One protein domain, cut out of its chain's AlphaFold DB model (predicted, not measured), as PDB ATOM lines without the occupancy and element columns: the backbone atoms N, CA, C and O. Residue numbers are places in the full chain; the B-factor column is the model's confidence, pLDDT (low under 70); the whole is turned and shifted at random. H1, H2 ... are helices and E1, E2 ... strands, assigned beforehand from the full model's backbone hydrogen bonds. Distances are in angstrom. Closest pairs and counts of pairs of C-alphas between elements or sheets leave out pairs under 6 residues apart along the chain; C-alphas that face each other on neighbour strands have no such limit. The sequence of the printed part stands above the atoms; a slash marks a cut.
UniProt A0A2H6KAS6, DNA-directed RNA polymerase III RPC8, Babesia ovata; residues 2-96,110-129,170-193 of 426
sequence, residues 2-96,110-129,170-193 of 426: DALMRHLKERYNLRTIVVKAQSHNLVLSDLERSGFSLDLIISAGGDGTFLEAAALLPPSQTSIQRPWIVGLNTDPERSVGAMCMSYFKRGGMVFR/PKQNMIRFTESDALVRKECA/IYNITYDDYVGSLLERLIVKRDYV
ATOM      1  N   ASP A   2     178.616 272.248 222.873       88.62
ATOM      2  CA  ASP A   2     179.072 273.444 223.603       88.62
ATOM      3  C   ASP A   2     178.836 274.753 222.840       88.62
ATOM      4  O   ASP A   2     178.286 275.689 223.408       88.62
ATOM      5  N   ALA A   3     179.131 274.786 221.533       89.38
ATOM      6  CA  ALA A   3     178.830 275.935 220.670       89.38
ATOM      7  C   ALA A   3     177.337 276.322 220.701       89.38
ATOM      8  O   ALA A   3     176.997 277.481 220.922       89.38
ATOM      9  N   LEU A   4     176.434 275.343 220.559       92.50
ATOM     10  CA  LEU A   4     174.983 275.558 220.627       92.50
ATOM     11  C   LEU A   4     174.570 276.150 221.975       92.50
ATOM     12  O   LEU A   4     173.853 277.146 222.017       92.50
ATOM     13  N   MET A   5     175.058 275.577 223.075       93.31
ATOM     14  CA  MET A   5     174.737 276.063 224.416       93.31
ATOM     15  C   MET A   5     175.274 277.463 224.678       93.31
ATOM     16  O   MET A   5     174.561 278.279 225.263       93.31
ATOM     17  N   ARG A   6     176.496 277.749 224.222       93.75
ATOM     18  CA  ARG A   6     177.108 279.071 224.309       93.75
ATOM     19  C   ARG A   6     176.283 280.109 223.555       93.75
ATOM     20  O   ARG A   6     175.892 281.101 224.155       93.75
ATOM     21  N   HIS A   7     175.934 279.870 222.289       94.81
ATOM     22  CA  HIS A   7     175.089 280.802 221.529       94.81
ATOM     23  C   HIS A   7     173.730 281.024 222.200       94.81
ATOM     24  O   HIS A   7     173.322 282.166 222.394       94.81
ATOM     25  N   LEU A   8     173.032 279.957 222.599       94.44
ATOM     26  CA  LEU A   8     171.711 280.094 223.217       94.44
ATOM     27  C   LEU A   8     171.765 280.891 224.529       94.44
ATOM     28  O   LEU A   8     170.929 281.768 224.732       94.44
ATOM     29  N   LYS A   9     172.746 280.625 225.403       93.75
ATOM     30  CA  LYS A   9     172.850 281.276 226.718       93.75
ATOM     31  C   LYS A   9     173.490 282.660 226.665       93.75
ATOM     32  O   LYS A   9     172.992 283.571 227.308       93.75
ATOM     33  N   GLU A  10     174.590 282.820 225.940       94.75
ATOM     34  CA  GLU A  10     175.409 284.037 225.993       94.75
ATOM     35  C   GLU A  10     175.011 285.048 224.917       94.75
ATOM     36  O   GLU A  10     174.921 286.238 225.202       94.75
ATOM     37  N   ARG A  11     174.726 284.592 223.686       94.62
ATOM     38  CA  ARG A  11     174.352 285.484 222.574       94.62
ATOM     39  C   ARG A  11     172.870 285.848 222.604       94.62
ATOM     40  O   ARG A  11     172.529 287.009 222.413       94.62
ATOM     41  N   TYR A  12     171.998 284.866 222.829       94.81
ATOM     42  CA  TYR A  12     170.543 285.063 222.787       94.81
ATOM     43  C   TYR A  12     169.885 285.179 224.168       94.81
ATOM     44  O   TYR A  12     168.687 285.445 224.240       94.81
ATOM     45  N   ASN A  13     170.645 285.007 225.257       93.62
ATOM     46  CA  ASN A  13     170.156 285.084 226.638       93.62
ATOM     47  C   ASN A  13     168.922 284.193 226.908       93.62
ATOM     48  O   ASN A  13     167.995 284.578 227.621       93.62
ATOM     49  N   LEU A  14     168.895 282.998 226.306       91.12
ATOM     50  CA  LEU A  14     167.798 282.043 226.430       91.12
ATOM     51  C   LEU A  14     168.026 281.085 227.596       91.12
ATOM     52  O   LEU A  14     169.096 280.484 227.763       91.12
ATOM     53  N   ARG A  15     166.962 280.860 228.369       89.06
ATOM     54  CA  ARG A  15     166.921 279.781 229.353       89.06
ATOM     55  C   ARG A  15     166.838 278.447 228.615       89.06
ATOM     56  O   ARG A  15     165.947 278.231 227.804       89.06
ATOM     57  N   THR A  16     167.766 277.547 228.912       88.75
ATOM     58  CA  THR A  16     167.906 276.275 228.198       88.75
ATOM     59  C   THR A  16     167.973 275.104 229.166       88.75
ATOM     60  O   THR A  16     168.687 275.150 230.169       88.75
ATOM     61  N   ILE A  17     167.241 274.040 228.842       86.06
ATOM     62  CA  ILE A  17     167.301 272.742 229.517       86.06
ATOM     63  C   ILE A  17     167.889 271.756 228.516       86.06
ATOM     64  O   ILE A  17     167.439 271.684 227.375       86.06
ATOM     65  N   VAL A  18     168.914 271.017 228.934       87.38
ATOM     66  CA  VAL A  18     169.548 270.005 228.087       87.38
ATOM     67  C   VAL A  18     169.057 268.638 228.509       87.38
ATOM     68  O   VAL A  18     169.220 268.241 229.661       87.38
ATOM     69  N   VAL A  19     168.507 267.910 227.547       84.94
ATOM     70  CA  VAL A  19     168.122 266.515 227.708       84.94
ATOM     71  C   VAL A  19     168.998 265.672 226.799       84.94
ATOM     72  O   VAL A  19     169.152 265.966 225.614       84.94
ATOM     73  N   LYS A  20     169.585 264.613 227.353       85.19
ATOM     74  CA  LYS A  20     170.344 263.653 226.559       85.19
ATOM     75  C   LYS A  20     169.369 262.770 225.777       85.19
ATOM     76  O   LYS A  20     168.459 262.195 226.373       85.19
ATOM     77  N   ALA A  21     169.584 262.632 224.472       75.75
ATOM     78  CA  ALA A  21     168.882 261.637 223.662       75.75
ATOM     79  C   ALA A  21     169.053 260.229 224.265       75.75
ATOM     80  O   ALA A  21     170.056 259.943 224.924       75.75
ATOM     81  N   GLN A  22     168.075 259.359 224.051       71.88
ATOM     82  CA  GLN A  22     167.967 258.005 224.601       71.88
ATOM     83  C   GLN A  22     167.844 257.940 226.128       71.88
ATOM     84  O   GLN A  22     168.024 256.878 226.725       71.88
ATOM     85  N   SER A  23     167.515 259.056 226.782       71.69
ATOM     86  CA  SER A  23     167.159 259.032 228.202       71.69
ATOM     87  C   SER A  23     165.811 258.335 228.371       71.69
ATOM     88  O   SER A  23     164.792 258.772 227.835       71.69
ATOM     89  N   HIS A  24     165.796 257.227 229.107       63.56
ATOM     90  CA  HIS A  24     164.571 256.475 229.359       63.56
ATOM     91  C   HIS A  24     163.595 257.266 230.245       63.56
ATOM     92  O   HIS A  24     164.014 257.959 231.167       63.56
ATOM     93  N   ASN A  25     162.293 257.099 229.987       60.12
ATOM     94  CA  ASN A  25     161.180 257.605 230.807       60.12
ATOM     95  C   ASN A  25     161.076 259.129 230.947       60.12
ATOM     96  O   ASN A  25     160.485 259.608 231.907       60.12
ATOM     97  N   LEU A  26     161.622 259.889 230.002       63.88
ATOM     98  CA  LEU A  26     161.453 261.334 230.011       63.88
ATOM     99  C   LEU A  26     160.031 261.699 229.559       63.88
ATOM    100  O   LEU A  26     159.632 261.339 228.448       63.88
ATOM    101  N   VAL A  27     159.280 262.403 230.404       64.00
ATOM    102  CA  VAL A  27     157.956 262.944 230.070       64.00
ATOM    103  C   VAL A  27     158.035 264.468 230.019       64.00
ATOM    104  O   VAL A  27     158.788 265.080 230.772       64.00
ATOM    105  N   LEU A  28     157.263 265.111 229.134       66.75
ATOM    106  CA  LEU A  28     157.256 266.575 229.007       66.75
ATOM    107  C   LEU A  28     156.936 267.280 230.338       66.75
ATOM    108  O   LEU A  28     157.547 268.294 230.664       66.75
ATOM    109  N   SER A  29     156.059 266.690 231.155       63.50
ATOM    110  CA  SER A  29     155.735 267.190 232.494       63.50
ATOM    111  C   SER A  29     156.940 267.208 233.443       63.50
ATOM    112  O   SER A  29     157.012 268.068 234.320       63.50
ATOM    113  N   ASP A  30     157.937 266.335 233.252       64.19
ATOM    114  CA  ASP A  30     159.190 266.392 234.014       64.19
ATOM    115  C   ASP A  30     160.026 267.633 233.653       64.19
ATOM    116  O   ASP A  30     160.761 268.140 234.503       64.19
ATOM    117  N   LEU A  31     159.895 268.158 232.427       64.88
ATOM    118  CA  LEU A  31     160.565 269.385 231.972       64.88
ATOM    119  C   LEU A  31     159.834 270.651 232.450       64.88
ATOM    120  O   LEU A  31     160.475 271.647 232.804       64.88
ATOM    121  N   GLU A  32     158.504 270.604 232.513       63.69
ATOM    122  CA  GLU A  32     157.650 271.721 232.946       63.69
ATOM    123  C   GLU A  32     157.731 271.992 234.460       63.69
ATOM    124  O   GLU A  32     157.523 273.125 234.901       63.69
ATOM    125  N   ARG A  33     158.177 271.014 235.268       61.38
ATOM    126  CA  ARG A  33     158.506 271.205 236.702       61.38
ATOM    127  C   ARG A  33     159.551 272.295 236.963       61.38
ATOM    128  O   ARG A  33     159.729 272.715 238.103       61.38
ATOM    129  N   SER A  34     160.247 272.758 235.926       61.00
ATOM    130  CA  SER A  34     161.234 273.833 236.013       61.00
ATOM    131  C   SER A  34     160.634 275.237 236.205       61.00
ATOM    132  O   SER A  34     161.401 276.170 236.468       61.00
ATOM    133  N   GLY A  35     159.304 275.389 236.113       63.09
ATOM    134  CA  GLY A  35     158.572 276.633 236.392       63.09
ATOM    135  C   GLY A  35     158.440 277.597 235.206       63.09
ATOM    136  O   GLY A  35     158.118 278.762 235.418       63.09
ATOM    137  N   PHE A  36     158.717 277.139 233.979       66.06
ATOM    138  CA  PHE A  36     158.643 277.935 232.745       66.06
ATOM    139  C   PHE A  36     157.879 277.160 231.671       66.06
ATOM    140  O   PHE A  36     157.992 275.936 231.605       66.06
ATOM    141  N   SER A  37     157.126 277.873 230.830       71.12
ATOM    142  CA  SER A  37     156.494 277.298 229.641       71.12
ATOM    143  C   SER A  37     157.548 276.914 228.603       71.12
ATOM    144  O   SER A  37     158.579 277.576 228.471       71.12
ATOM    145  N   LEU A  38     157.299 275.833 227.867       78.31
ATOM    146  CA  LEU A  38     158.175 275.385 226.793       78.31
ATOM    147  C   LEU A  38     157.811 276.084 225.477       78.31
ATOM    148  O   LEU A  38     156.761 275.806 224.906       78.31
ATOM    149  N   ASP A  39     158.705 276.930 224.967       82.81
ATOM    150  CA  ASP A  39     158.469 277.665 223.713       82.81
ATOM    151  C   ASP A  39     159.002 276.926 222.469       82.81
ATOM    152  O   ASP A  39     158.414 276.980 221.386       82.81
ATOM    153  N   LEU A  40     160.146 276.247 222.610       86.75
ATOM    154  CA  LEU A  40     160.906 275.668 221.501       86.75
ATOM    155  C   LEU A  40     161.697 274.437 221.951       86.75
ATOM    156  O   LEU A  40     162.415 274.471 222.951       86.75
ATOM    157  N   ILE A  41     161.641 273.378 221.147       90.38
ATOM    158  CA  ILE A  41     162.510 272.208 221.247       90.38
ATOM    159  C   ILE A  41     163.544 272.271 220.128       90.38
ATOM    160  O   ILE A  41     163.198 272.365 218.952       90.38
ATOM    161  N   ILE A  42     164.821 272.159 220.487       93.31
ATOM    162  CA  ILE A  42     165.915 272.021 219.526       93.31
ATOM    163  C   ILE A  42     166.493 270.613 219.662       93.31
ATOM    164  O   ILE A  42     167.149 270.302 220.657       93.31
ATOM    165  N   SER A  43     166.278 269.759 218.663       93.81
ATOM    166  CA  SER A  43     166.949 268.463 218.591       93.81
ATOM    167  C   SER A  43     168.313 268.640 217.925       93.81
ATOM    168  O   SER A  43     168.383 268.959 216.740       93.81
ATOM    169  N   ALA A  44     169.397 268.430 218.668       93.75
ATOM    170  CA  ALA A  44     170.760 268.480 218.140       93.75
ATOM    171  C   ALA A  44     171.248 267.057 217.832       93.75
ATOM    172  O   ALA A  44     171.579 266.302 218.746       93.75
ATOM    173  N   GLY A  45     171.261 266.678 216.557       92.06
ATOM    174  CA  GLY A  45     171.596 265.322 216.129       92.06
ATOM    175  C   GLY A  45     171.287 265.099 214.655       92.06
ATOM    176  O   GLY A  45     171.368 266.024 213.861       92.06
ATOM    177  N   GLY A  46     170.922 263.873 214.288       91.25
ATOM    178  CA  GLY A  46     170.355 263.573 212.971       91.25
ATOM    179  C   GLY A  46     168.835 263.410 213.023       91.25
ATOM    180  O   GLY A  46     168.187 263.702 214.029       91.25
ATOM    181  N   ASP A  47     168.279 262.832 211.962       91.19
ATOM    182  CA  ASP A  47     166.843 262.547 211.850       91.19
ATOM    183  C   ASP A  47     166.319 261.672 213.005       91.19
ATOM    184  O   ASP A  47     165.254 261.943 213.545       91.19
ATOM    185  N   GLY A  48     167.089 260.681 213.470       90.50
ATOM    186  CA  GLY A  48     166.693 259.855 214.620       90.50
ATOM    187  C   GLY A  48     166.530 260.648 215.923       90.50
ATOM    188  O   GLY A  48     165.592 260.408 216.679       90.50
ATOM    189  N   THR A  49     167.396 261.637 216.165       91.38
ATOM    190  CA  THR A  49     167.301 262.521 217.339       91.38
ATOM    191  C   THR A  49     166.094 263.449 217.241       91.38
ATOM    192  O   THR A  49     165.447 263.718 218.250       91.38
ATOM    193  N   PHE A  50     165.759 263.903 216.029       93.50
ATOM    194  CA  PHE A  50     164.536 264.664 215.784       93.50
ATOM    195  C   PHE A  50     163.287 263.834 216.102       93.50
ATOM    196  O   PHE A  50     162.420 264.310 216.828       93.50
ATOM    197  N   LEU A  51     163.205 262.588 215.616       92.25
ATOM    198  CA  LEU A  51     162.062 261.701 215.888       92.25
ATOM    199  C   LEU A  51     161.903 261.426 217.383       92.25
ATOM    200  O   LEU A  51     160.795 261.462 217.910       92.25
ATOM    201  N   GLU A  52     163.012 261.202 218.083       87.56
ATOM    202  CA  GLU A  52     162.980 260.978 219.523       87.56
ATOM    203  C   GLU A  52     162.469 262.205 220.288       87.56
ATOM    204  O   GLU A  52     161.621 262.069 221.170       87.56
ATOM    205  N   ALA A  53     162.940 263.401 219.930       88.50
ATOM    206  CA  ALA A  53     162.459 264.644 220.520       88.50
ATOM    207  C   ALA A  53     160.980 264.901 220.182       88.50
ATOM    208  O   ALA A  53     160.215 265.320 221.047       88.50
ATOM    209  N   ALA A  54     160.556 264.596 218.954       88.50
ATOM    210  CA  ALA A  54     159.173 264.743 218.516       88.50
ATOM    211  C   ALA A  54     158.217 263.768 219.215       88.50
ATOM    212  O   ALA A  54     157.054 264.104 219.444       88.50
ATOM    213  N   ALA A  55     158.703 262.579 219.586       81.56
ATOM    214  CA  ALA A  55     157.935 261.636 220.382       81.56
ATOM    215  C   ALA A  55     157.537 262.272 221.724       81.56
ATOM    216  O   ALA A  55     156.394 262.147 222.129       81.56
ATOM    217  N   LEU A  56     158.409 263.047 222.373       76.75
ATOM    218  CA  LEU A  56     158.110 263.671 223.673       76.75
ATOM    219  C   LEU A  56     156.941 264.674 223.646       76.75
ATOM    220  O   LEU A  56     156.449 265.050 224.708       76.75
ATOM    221  N   LEU A  57     156.500 265.111 222.462       80.12
ATOM    222  CA  LEU A  57     155.395 266.051 222.306       80.12
ATOM    223  C   LEU A  57     154.045 265.335 222.479       80.12
ATOM    224  O   LEU A  57     153.714 264.473 221.654       80.12
ATOM    225  N   PRO A  58     153.253 265.667 223.514       71.62
ATOM    226  CA  PRO A  58     151.980 265.016 223.755       71.62
ATOM    227  C   PRO A  58     150.933 265.395 222.695       71.62
ATOM    228  O   PRO A  58     151.001 266.477 222.101       71.62
ATOM    229  N   PRO A  59     149.957 264.505 222.459       65.00
ATOM    230  CA  PRO A  59     148.746 264.820 221.715       65.00
ATOM    231  C   PRO A  59     147.901 265.851 222.484       65.00
ATOM    232  O   PRO A  59     147.744 265.705 223.690       65.00
ATOM    233  N   SER A  60     147.320 266.851 221.807       61.72
ATOM    234  CA  SER A  60     146.397 267.842 222.404       61.72
ATOM    235  C   SER A  60     146.989 268.750 223.510       61.72
ATOM    236  O   SER A  60     147.201 268.355 224.651       61.72
ATOM    237  N   GLN A  61     147.189 270.034 223.193       54.03
ATOM    238  CA  GLN A  61     147.366 271.111 224.180       54.03
ATOM    239  C   GLN A  61     146.263 272.141 223.936       54.03
ATOM    240  O   GLN A  61     146.371 273.013 223.074       54.03
ATOM    241  N   THR A  62     145.153 271.993 224.653       47.78
ATOM    242  CA  THR A  62     143.902 272.742 224.455       47.78
ATOM    243  C   THR A  62     143.926 274.180 224.974       47.78
ATOM    244  O   THR A  62     142.904 274.854 224.888       47.78
ATOM    245  N   SER A  63     145.045 274.718 225.472       49.38
ATOM    246  CA  SER A  63     145.034 276.117 225.946       49.38
ATOM    247  C   SER A  63     146.362 276.876 226.001       49.38
ATOM    248  O   SER A  63     146.327 278.082 226.232       49.38
ATOM    249  N   ILE A  64     147.524 276.261 225.754       48.25
ATOM    250  CA  ILE A  64     148.820 276.956 225.841       48.25
ATOM    251  C   ILE A  64     149.726 276.447 224.711       48.25
ATOM    252  O   ILE A  64     149.981 275.256 224.611       48.25
ATOM    253  N   GLN A  65     150.094 277.367 223.816       58.28
ATOM    254  CA  GLN A  65     151.119 277.324 222.759       58.28
ATOM    255  C   GLN A  65     151.764 275.951 222.446       58.28
ATOM    256  O   GLN A  65     152.596 275.466 223.204       58.28
ATOM    257  N   ARG A  66     151.465 275.372 221.267       70.44
ATOM    258  CA  ARG A  66     152.168 274.172 220.768       70.44
ATOM    259  C   ARG A  66     153.664 274.496 220.584       70.44
ATOM    260  O   ARG A  66     153.961 275.366 219.756       70.44
ATOM    261  N   PRO A  67     154.597 273.821 221.281       77.31
ATOM    262  CA  PRO A  67     156.018 274.084 221.107       77.31
ATOM    263  C   PRO A  67     156.456 273.670 219.702       77.31
ATOM    264  O   PRO A  67     156.073 272.615 219.186       77.31
ATOM    265  N   TRP A  68     157.278 274.507 219.079       86.69
ATOM    266  CA  TRP A  68     157.909 274.164 217.809       86.69
ATOM    267  C   TRP A  68     159.063 273.198 218.056       86.69
ATOM    268  O   TRP A  68     159.749 273.295 219.072       86.69
ATOM    269  N   ILE A  69     159.312 272.294 217.111       91.75
ATOM    270  CA  ILE A  69     160.497 271.435 217.119       91.75
ATOM    271  C   ILE A  69     161.403 271.741 215.931       91.75
ATOM    272  O   ILE A  69     160.978 271.762 214.778       91.75
ATOM    273  N   VAL A  70     162.684 271.956 216.201       94.06
ATOM    274  CA  VAL A  70     163.681 272.290 215.185       94.06
ATOM    275  C   VAL A  70     164.840 271.314 215.261       94.06
ATOM    276  O   VAL A  70     165.452 271.140 216.314       94.06
ATOM    277  N   GLY A  71     165.160 270.688 214.129       94.50
ATOM    278  CA  GLY A  71     166.346 269.852 214.004       94.50
ATOM    279  C   GLY A  71     167.578 270.673 213.650       94.50
ATOM    280  O   GLY A  71     167.568 271.404 212.666       94.50
ATOM    281  N   LEU A  72     168.655 270.528 214.413       93.75
ATOM    282  CA  LEU A  72     169.986 271.001 214.047       93.75
ATOM    283  C   LEU A  72     170.858 269.790 213.743       93.75
ATOM    284  O   LEU A  72     171.113 268.970 214.629       93.75
ATOM    285  N   ASN A  73     171.326 269.700 212.498       91.50
ATOM    286  CA  ASN A  73     172.196 268.614 212.083       91.50
ATOM    287  C   ASN A  73     173.583 268.784 212.712       91.50
ATOM    288  O   ASN A  73     174.302 269.728 212.399       91.50
ATOM    289  N   THR A  74     173.974 267.885 213.611       89.56
ATOM    290  CA  THR A  74     175.284 267.984 214.274       89.56
ATOM    291  C   THR A  74     176.427 267.371 213.469       89.56
ATOM    292  O   THR A  74     177.575 267.574 213.850       89.56
ATOM    293  N   ASP A  75     176.128 266.639 212.393       87.25
ATOM    294  CA  ASP A  75     177.111 266.002 211.505       87.25
ATOM    295  C   ASP A  75     176.779 266.278 210.020       87.25
ATOM    296  O   ASP A  75     176.454 265.362 209.253       87.25
ATOM    297  N   PRO A  76     176.808 267.554 209.588       84.06
ATOM    298  CA  PRO A  76     176.512 267.938 208.208       84.06
ATOM    299  C   PRO A  76     177.576 267.491 207.194       84.06
ATOM    300  O   PRO A  76     177.331 267.590 205.994       84.06
ATOM    301  N   GLU A  77     178.743 267.012 207.642       81.88
ATOM    302  CA  GLU A  77     179.772 266.454 206.753       81.88
ATOM    303  C   GLU A  77     179.358 265.078 206.212       81.88
ATOM    304  O   GLU A  77     179.697 264.720 205.083       81.88
ATOM    305  N   ARG A  78     178.628 264.291 207.016       81.81
ATOM    306  CA  ARG A  78     178.277 262.894 206.702       81.81
ATOM    307  C   ARG A  78     176.786 262.665 206.494       81.81
ATOM    308  O   ARG A  78     176.406 261.647 205.917       81.81
ATOM    309  N   SER A  79     175.941 263.580 206.962       81.31
ATOM    310  CA  SER A  79     174.488 263.442 206.924       81.31
ATOM    311  C   SER A  79     173.817 264.692 206.370       81.31
ATOM    312  O   SER A  79     174.211 265.811 206.676       81.31
ATOM    313  N   VAL A  80     172.747 264.506 205.595       77.19
ATOM    314  CA  VAL A  80     171.908 265.610 205.098       77.19
ATOM    315  C   VAL A  80     170.929 266.099 206.173       77.19
ATOM    316  O   VAL A  80     170.615 267.287 206.202       77.19
ATOM    317  N   GLY A  81     170.454 265.199 207.046       81.88
ATOM    318  CA  GLY A  81     169.402 265.475 208.032       81.88
ATOM    319  C   GLY A  81     168.121 265.984 207.368       81.88
ATOM    320  O   GLY A  81     167.887 267.189 207.296       81.88
ATOM    321  N   ALA A  82     167.287 265.090 206.832       85.25
ATOM    322  CA  ALA A  82     166.108 265.479 206.057       85.25
ATOM    323  C   ALA A  82     165.122 266.349 206.861       85.25
ATOM    324  O   ALA A  82     164.514 267.249 206.273       85.25
ATOM    325  N   MET A  83     165.023 266.119 208.177       89.69
ATOM    326  CA  MET A  83     164.179 266.861 209.126       89.69
ATOM    327  C   MET A  83     164.920 267.984 209.867       89.69
ATOM    328  O   MET A  83     164.323 268.669 210.694       89.69
ATOM    329  N   CYS A  84     166.208 268.178 209.587       91.00
ATOM    330  CA  CYS A  84     167.014 269.223 210.201       91.00
ATOM    331  C   CYS A  84     167.116 270.455 209.298       91.00
ATOM    332  O   CYS A  84     167.099 270.349 208.067       91.00
ATOM    333  N   MET A  85     167.303 271.617 209.921       88.12
ATOM    334  CA  MET A  85     167.693 272.836 209.233       88.12
ATOM    335  C   MET A  85     168.983 272.602 208.454       88.12
ATOM    336  O   MET A  85     169.985 272.107 208.976       88.12
ATOM    337  N   SER A  86     168.953 273.010 207.192       79.75
ATOM    338  CA  SER A  86     170.119 272.969 206.319       79.75
ATOM    339  C   SER A  86     170.831 274.315 206.338       79.75
ATOM    340  O   SER A  86     170.188 275.361 206.242       79.75
ATOM    341  N   TYR A  87     172.162 274.302 206.408       78.56
ATOM    342  CA  TYR A  87     172.980 275.518 206.328       78.56
ATOM    343  C   TYR A  87     172.789 276.236 204.994       78.56
ATOM    344  O   TYR A  87     172.521 277.436 204.961       78.56
ATOM    345  N   PHE A  88     172.824 275.479 203.897       73.50
ATOM    346  CA  PHE A  88     172.398 275.970 202.595       73.50
ATOM    347  C   PHE A  88     170.877 275.945 202.549       73.50
ATOM    348  O   PHE A  88     170.278 274.908 202.847       73.50
ATOM    349  N   LYS A  89     170.243 277.051 202.146       63.34
ATOM    350  CA  LYS A  89     168.824 276.998 201.785       63.34
ATOM    351  C   LYS A  89     168.660 275.900 200.748       63.34
ATOM    352  O   LYS A  89     169.294 275.951 199.694       63.34
ATOM    353  N   ARG A  90     167.825 274.904 201.043       58.22
ATOM    354  CA  ARG A  90     167.378 273.995 199.995       58.22
ATOM    355  C   ARG A  90     166.594 274.882 199.028       58.22
ATOM    356  O   ARG A  90     165.515 275.353 199.377       58.22
ATOM    357  N   GLY A  91     167.141 275.159 197.839       46.75
ATOM    358  CA  GLY A  91     166.297 275.576 196.716       46.75
ATOM    359  C   GLY A  91     165.146 274.571 196.629       46.75
ATOM    360  O   GLY A  91     165.358 273.419 197.003       46.75
ATOM    361  N   GLY A  92     163.936 274.991 196.252       37.59
ATOM    362  CA  GLY A  92     162.696 274.188 196.293       37.59
ATOM    363  C   GLY A  92     162.680 272.942 195.387       37.59
ATOM    364  O   GLY A  92     161.763 272.750 194.601       37.59
ATOM    365  N   MET A  93     163.708 272.106 195.479       38.62
ATOM    366  CA  MET A  93     164.113 271.031 194.584       38.62
ATOM    367  C   MET A  93     164.010 269.655 195.235       38.62
ATOM    368  O   MET A  93     164.364 268.672 194.597       38.62
ATOM    369  N   VAL A  94     163.544 269.544 196.483       41.19
ATOM    370  CA  VAL A  94     163.515 268.229 197.141       41.19
ATOM    371  C   VAL A  94     162.520 267.293 196.447       41.19
ATOM    372  O   VAL A  94     162.829 266.121 196.316       41.19
ATOM    373  N   PHE A  95     161.420 267.807 195.885       37.66
ATOM    374  CA  PHE A  95     160.540 267.078 194.962       37.66
ATOM    375  C   PHE A  95     159.769 268.085 194.094       37.66
ATOM    376  O   PHE A  95     158.605 268.383 194.365       37.66
ATOM    377  N   ARG A  96     160.392 268.671 193.060       35.84
ATOM    378  CA  ARG A  96     159.589 269.371 192.043       35.84
ATOM    379  C   ARG A  96     158.768 268.286 191.342       35.84
ATOM    380  O   ARG A  96     159.342 267.416 190.692       35.84
ATOM    381  N   PRO A 110     172.615 269.994 190.297       40.47
ATOM    382  CA  PRO A 110     173.025 270.757 191.464       40.47
ATOM    383  C   PRO A 110     174.301 270.146 192.031       40.47
ATOM    384  O   PRO A 110     174.297 269.008 192.508       40.47
ATOM    385  N   LYS A 111     175.397 270.904 191.988       51.12
ATOM    386  CA  LYS A 111     176.625 270.558 192.700       51.12
ATOM    387  C   LYS A 111     176.258 270.358 194.168       51.12
ATOM    388  O   LYS A 111     175.706 271.259 194.802       51.12
ATOM    389  N   GLN A 112     176.519 269.171 194.711       54.78
ATOM    390  CA  GLN A 112     176.228 268.898 196.114       54.78
ATOM    391  C   GLN A 112     177.144 269.782 196.967       54.78
ATOM    392  O   GLN A 112     178.362 269.605 196.970       54.78
ATOM    393  N   ASN A 113     176.575 270.774 197.652       66.06
ATOM    394  CA  ASN A 113     177.340 271.592 198.584       66.06
ATOM    395  C   ASN A 113     177.719 270.728 199.793       66.06
ATOM    396  O   ASN A 113     176.856 270.086 200.392       66.06
ATOM    397  N   MET A 114     178.999 270.731 200.154       67.25
ATOM    398  CA  MET A 114     179.540 270.018 201.306       67.25
ATOM    399  C   MET A 114     180.123 271.011 202.303       67.25
ATOM    400  O   MET A 114     180.782 271.984 201.931       67.25
ATOM    401  N   ILE A 115     179.881 270.750 203.581       74.62
ATOM    402  CA  ILE A 115     180.495 271.479 204.689       74.62
ATOM    403  C   ILE A 115     181.682 270.660 205.160       74.62
ATOM    404  O   ILE A 115     181.591 269.434 205.209       74.62
ATOM    405  N   ARG A 116     182.779 271.335 205.490       78.75
ATOM    406  CA  ARG A 116     183.913 270.743 206.182       78.75
ATOM    407  C   ARG A 116     184.284 271.607 207.376       78.75
ATOM    408  O   ARG A 116     184.414 272.824 207.232       78.75
ATOM    409  N   PHE A 117     184.456 270.995 208.539       83.06
ATOM    410  CA  PHE A 117     184.849 271.728 209.733       83.06
ATOM    411  C   PHE A 117     186.361 271.945 209.795       83.06
ATOM    412  O   PHE A 117     187.148 271.040 209.505       83.06
ATOM    413  N   THR A 118     186.768 273.155 210.181       78.69
ATOM    414  CA  THR A 118     188.172 273.523 210.410       78.69
ATOM    415  C   THR A 118     188.396 274.007 211.838       78.69
ATOM    416  O   THR A 118     187.515 274.615 212.441       78.69
ATOM    417  N   GLU A 119     189.594 273.749 212.371       69.50
ATOM    418  CA  GLU A 119     190.016 274.206 213.709       69.50
ATOM    419  C   GLU A 119     190.481 275.673 213.725       69.50
ATOM    420  O   GLU A 119     190.635 276.259 214.791       69.50
ATOM    421  N   SER A 120     190.705 276.273 212.553       58.12
ATOM    422  CA  SER A 120     191.118 277.669 212.393       58.12
ATOM    423  C   SER A 120     189.963 278.551 211.912       58.12
ATOM    424  O   SER A 120     189.284 278.168 210.957       58.12
ATOM    425  N   ASP A 121     189.843 279.766 212.460       47.22
ATOM    426  CA  ASP A 121     188.888 280.826 212.059       47.22
ATOM    427  C   ASP A 121     189.085 281.357 210.618       47.22
ATOM    428  O   ASP A 121     188.379 282.253 210.156       47.22
ATOM    429  N   ALA A 122     190.057 280.823 209.873       44.84
ATOM    430  CA  ALA A 122     190.275 281.172 208.478       44.84
ATOM    431  C   ALA A 122     189.228 280.484 207.588       44.84
ATOM    432  O   ALA A 122     189.317 279.290 207.294       44.84
ATOM    433  N   LEU A 123     188.244 281.254 207.128       41.81
ATOM    434  CA  LEU A 123     187.241 280.825 206.155       41.81
ATOM    435  C   LEU A 123     187.916 280.587 204.792       41.81
ATOM    436  O   LEU A 123     188.039 281.489 203.967       41.81
ATOM    437  N   VAL A 124     188.412 279.371 204.549       40.84
ATOM    438  CA  VAL A 124     189.069 279.020 203.282       40.84
ATOM    439  C   VAL A 124     188.014 278.546 202.285       40.84
ATOM    440  O   VAL A 124     187.646 277.370 202.262       40.84
ATOM    441  N   ARG A 125     187.536 279.443 201.416       41.88
ATOM    442  CA  ARG A 125     186.802 279.048 200.204       41.88
ATOM    443  C   ARG A 125     187.790 278.355 199.266       41.88
ATOM    444  O   ARG A 125     188.635 279.012 198.669       41.88
ATOM    445  N   LYS A 126     187.716 277.027 199.148       40.59
ATOM    446  CA  LYS A 126     188.493 276.296 198.142       40.59
ATOM    447  C   LYS A 126     187.628 276.158 196.897       40.59
ATOM    448  O   LYS A 126     186.820 275.240 196.793       40.59
ATOM    449  N   GLU A 127     187.749 277.116 195.983       37.59
ATOM    450  CA  GLU A 127     187.157 276.980 194.655       37.59
ATOM    451  C   GLU A 127     187.896 275.872 193.902       37.59
ATOM    452  O   GLU A 127     189.081 275.984 193.594       37.59
ATOM    453  N   CYS A 128     187.202 274.773 193.616       31.70
ATOM    454  CA  CYS A 128     187.623 273.879 192.547       31.70
ATOM    455  C   CYS A 128     187.266 274.580 191.224       31.70
ATOM    456  O   CYS A 128     186.098 274.589 190.839       31.70
ATOM    457  N   ALA A 129     188.247 275.225 190.582       30.12
ATOM    458  CA  ALA A 129     188.129 275.837 189.248       30.12
ATOM    459  C   ALA A 129     187.625 274.811 188.206       30.12
ATOM    460  O   ALA A 129     187.959 273.634 188.335       30.12
ATOM    461  N   ILE A 170     183.031 272.792 198.373       65.94
ATOM    462  CA  ILE A 170     183.461 272.525 199.751       65.94
ATOM    463  C   ILE A 170     183.603 273.850 200.498       65.94
ATOM    464  O   ILE A 170     184.419 274.697 200.133       65.94
ATOM    465  N   TYR A 171     182.828 274.008 201.567       70.12
ATOM    466  CA  TYR A 171     182.868 275.173 202.444       70.12
ATOM    467  C   TYR A 171     183.573 274.808 203.745       70.12
ATOM    468  O   TYR A 171     183.055 274.008 204.523       70.12
ATOM    469  N   ASN A 172     184.743 275.407 203.969       77.88
ATOM    470  CA  ASN A 172     185.464 275.287 205.228       77.88
ATOM    471  C   ASN A 172     184.939 276.341 206.204       77.88
ATOM    472  O   ASN A 172     185.028 277.537 205.930       77.88
ATOM    473  N   ILE A 173     184.357 275.888 207.308       84.12
ATOM    474  CA  ILE A 173     183.731 276.735 208.324       84.12
ATOM    475  C   ILE A 173     184.033 276.162 209.704       84.12
ATOM    476  O   ILE A 173     184.189 274.949 209.853       84.12
ATOM    477  N   THR A 174     184.095 276.995 210.736       87.06
ATOM    478  CA  THR A 174     184.159 276.467 212.101       87.06
ATOM    479  C   THR A 174     182.802 275.876 212.496       87.06
ATOM    480  O   THR A 174     181.742 276.264 211.992       87.06
ATOM    481  N   TYR A 175     182.794 274.924 213.430       87.00
ATOM    482  CA  TYR A 175     181.526 274.417 213.965       87.00
ATOM    483  C   TYR A 175     180.719 275.530 214.655       87.00
ATOM    484  O   TYR A 175     179.487 275.508 214.641       87.00
ATOM    485  N   ASP A 176     181.407 276.517 215.235       89.50
ATOM    486  CA  ASP A 176     180.754 277.640 215.897       89.50
ATOM    487  C   ASP A 176     180.009 278.548 214.922       89.50
ATOM    488  O   ASP A 176     178.853 278.886 215.174       89.50
ATOM    489  N   ASP A 177     180.629 278.881 213.790       88.62
ATOM    490  CA  ASP A 177     180.006 279.690 212.741       88.62
ATOM    491  C   ASP A 177     178.827 278.958 212.097       88.62
ATOM    492  O   ASP A 177     177.788 279.561 211.817       88.62
ATOM    493  N   TYR A 178     178.952 277.639 211.898       90.06
ATOM    494  CA  TYR A 178     177.859 276.804 211.401       90.06
ATOM    495  C   TYR A 178     176.631 276.893 212.315       90.06
ATOM    496  O   TYR A 178     175.536 277.226 211.853       90.06
ATOM    497  N   VAL A 179     176.810 276.648 213.617       91.94
ATOM    498  CA  VAL A 179     175.718 276.719 214.597       91.94
ATOM    499  C   VAL A 179     175.193 278.147 214.732       91.94
ATOM    500  O   VAL A 179     173.979 278.353 214.723       91.94
ATOM    501  N   GLY A 180     176.085 279.135 214.811       91.56
ATOM    502  CA  GLY A 180     175.732 280.548 214.905       91.56
ATOM    503  C   GLY A 180     174.867 281.003 213.731       91.56
ATOM    504  O   GLY A 180     173.830 281.627 213.945       91.56
ATOM    505  N   SER A 181     175.228 280.617 212.504       90.25
ATOM    506  CA  SER A 181     174.466 280.914 211.285       90.25
ATOM    507  C   SER A 181     173.077 280.268 211.286       90.25
ATOM    508  O   SER A 181     172.087 280.927 210.953       90.25
ATOM    509  N   LEU A 182     172.964 279.002 211.712       91.06
ATOM    510  CA  LEU A 182     171.666 278.331 211.827       91.06
ATOM    511  C   LEU A 182     170.763 279.004 212.864       91.06
ATOM    512  O   LEU A 182     169.587 279.243 212.587       91.06
ATOM    513  N   LEU A 183     171.303 279.357 214.032       93.38
ATOM    514  CA  LEU A 183     170.540 280.036 215.081       93.38
ATOM    515  C   LEU A 183     170.164 281.468 214.697       93.38
ATOM    516  O   LEU A 183     169.053 281.892 214.987       93.38
ATOM    517  N   GLU A 184     171.042 282.198 214.012       91.50
ATOM    518  CA  GLU A 184     170.744 283.531 213.475       91.50
ATOM    519  C   GLU A 184     169.577 283.458 212.480       91.50
ATOM    520  O   GLU A 184     168.646 284.264 212.528       91.50
ATOM    521  N   ARG A 185     169.582 282.446 211.600       89.75
ATOM    522  CA  ARG A 185     168.473 282.190 210.674       89.75
ATOM    523  C   ARG A 185     167.181 281.828 211.398       89.75
ATOM    524  O   ARG A 185     166.127 282.317 211.004       89.75
ATOM    525  N   LEU A 186     167.258 281.008 212.442       90.19
ATOM    526  CA  LEU A 186     166.097 280.562 213.207       90.19
ATOM    527  C   LEU A 186     165.487 281.683 214.062       90.19
ATOM    528  O   LEU A 186     164.294 281.951 213.972       90.19
ATOM    529  N   ILE A 187     166.302 282.333 214.893       90.69
ATOM    530  CA  ILE A 187     165.852 283.225 215.970       90.69
ATOM    531  C   ILE A 187     165.667 284.659 215.462       90.69
ATOM    532  O   ILE A 187     164.651 285.289 215.761       90.69
ATOM    533  N   VAL A 188     166.631 285.172 214.689       90.88
ATOM    534  CA  VAL A 188     166.667 286.584 214.272       90.88
ATOM    535  C   VAL A 188     165.968 286.774 212.933       90.88
ATOM    536  O   VAL A 188     165.004 287.529 212.836       90.88
ATOM    537  N   LYS A 189     166.434 286.073 211.894       88.38
ATOM    538  CA  LYS A 189     165.936 286.267 210.521       88.38
ATOM    539  C   LYS A 189     164.602 285.571 210.263       88.38
ATOM    540  O   LYS A 189     163.919 285.935 209.312       88.38
ATOM    541  N   ARG A 190     164.258 284.570 211.081       87.06
ATOM    542  CA  ARG A 190     163.094 283.683 210.909       87.06
ATOM    543  C   ARG A 190     162.991 283.121 209.488       87.06
ATOM    544  O   ARG A 190     161.930 283.068 208.876       87.06
ATOM    545  N   ASP A 191     164.149 282.738 208.965       85.31
ATOM    546  CA  ASP A 191     164.369 282.340 207.583       85.31
ATOM    547  C   ASP A 191     164.393 280.812 207.460       85.31
ATOM    548  O   ASP A 191     165.441 280.173 207.267       85.31
ATOM    549  N   TYR A 192     163.207 280.248 207.655       83.12
ATOM    550  CA  TYR A 192     162.921 278.821 207.666       83.12
ATOM    551  C   TYR A 192     161.552 278.551 207.043       83.12
ATOM    552  O   TYR A 192     160.705 279.442 206.962       83.12
ATOM    553  N   VAL A 193     161.316 277.305 206.631       84.94
ATOM    554  CA  VAL A 193     160.007 276.872 206.130       84.94
ATOM    555  C   VAL A 193     159.275 276.104 207.231       84.94
ATOM    556  O   VAL A 193     159.755 275.043 207.641       84.94
TER     557      VAL A 193
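What this domain is: This is residues 2 to 96, 110 to 129 and 170 to 193 of the 426 residues of the protein "DNA-directed RNA polymerase III RPC8" of Babesia ovata (UniProt A0A2H6KAS6). A two-strand parallel ribbon, E1 and E2, lies near the middle, with H3 packed along it on one side and H4, paired with H1, on the other side, where H4 comes near E2 at a single pair of C-alphas. A second small parallel pair, E3 and E4, makes one end of the long axis and leads straight into H4; H2 and the loop 56 to 67 lie toward the other end. The printed part has 139 residues, with four named helices and four named strands in the order H1 H2 E1 H3 E2 E3 E4 H4; its class is mixed, helices and strands, though under half of the residues are in named elements. It is only just compact, close to loose, with a radius of gyration of the C-alphas of 16.7 A, and it spans 56 by 38 by 30 A.

How they stand to each other: Look first at E1, residues 40 to 45, and E2, residues 68 to 73, parallel neighbours at 22 degrees; N 41 and O 68 are 2.8 A apart and N 70 and O 41 are 2.8 A apart, within hydrogen-bond range. With H3, residues 47 to 55, they form a strand-helix-strand unit, two parallel neighbour strands with a helix between them in the chain, and its crossover is right-handed. The closest C-alphas of H3 and E2 are those of Phe 50 and Gly 71, 5.8 A apart. Now go to H4, residues 175 to 188: its closest C-alphas with E2 are those of Leu 182 and Leu 72, 7.8 A apart. H4 touches H1, residues 2 to 11, the same way at a steep tilt of 42 degrees, closest at the C-alphas of Ala 3 and Asp 176, 5.4 A. E3, residues 114 to 117, and E4, residues 170 to 173, are parallel neighbours at 32 degrees, with N 116 and O 171 at 2.9 A, within hydrogen-bond range. H2, residues 28 to 32, is apart from H3 and from H4. In H1, H2, H3 and H4 every O i to N i+4 pair is within hydrogen-bond range.

Where its parts are: Find C-alpha 40 at (160.906, 275.668, 221.501), where E1 begins its 15.8 A; E2 measures 16.4 A and H3 12.4 A. H1 starts at C-alpha 2 (179.072, 273.444, 223.603) and runs 13.0 A. H4 runs 19.2 A, to C-alpha 188 at (166.667, 286.584, 214.272). H2 has five residues, E3 and E4 four each.

The domain as a whole: The C-alphas farthest apart are those of Thr 62 and Ala 129, 56.6 A. Residues 97 to 109 and 130 to 169 are not printed; the gaps are 13.5 A from C-alpha 96 to 110 and 12.0 A from C-alpha 129 to 170. The links H1 to H2 and H3 to E2 are long. In this model, pLDDT is under 70 at residues 24 to 36, 59 to 65, 89 to 96, 110 to 114, 119 to 129 and 170.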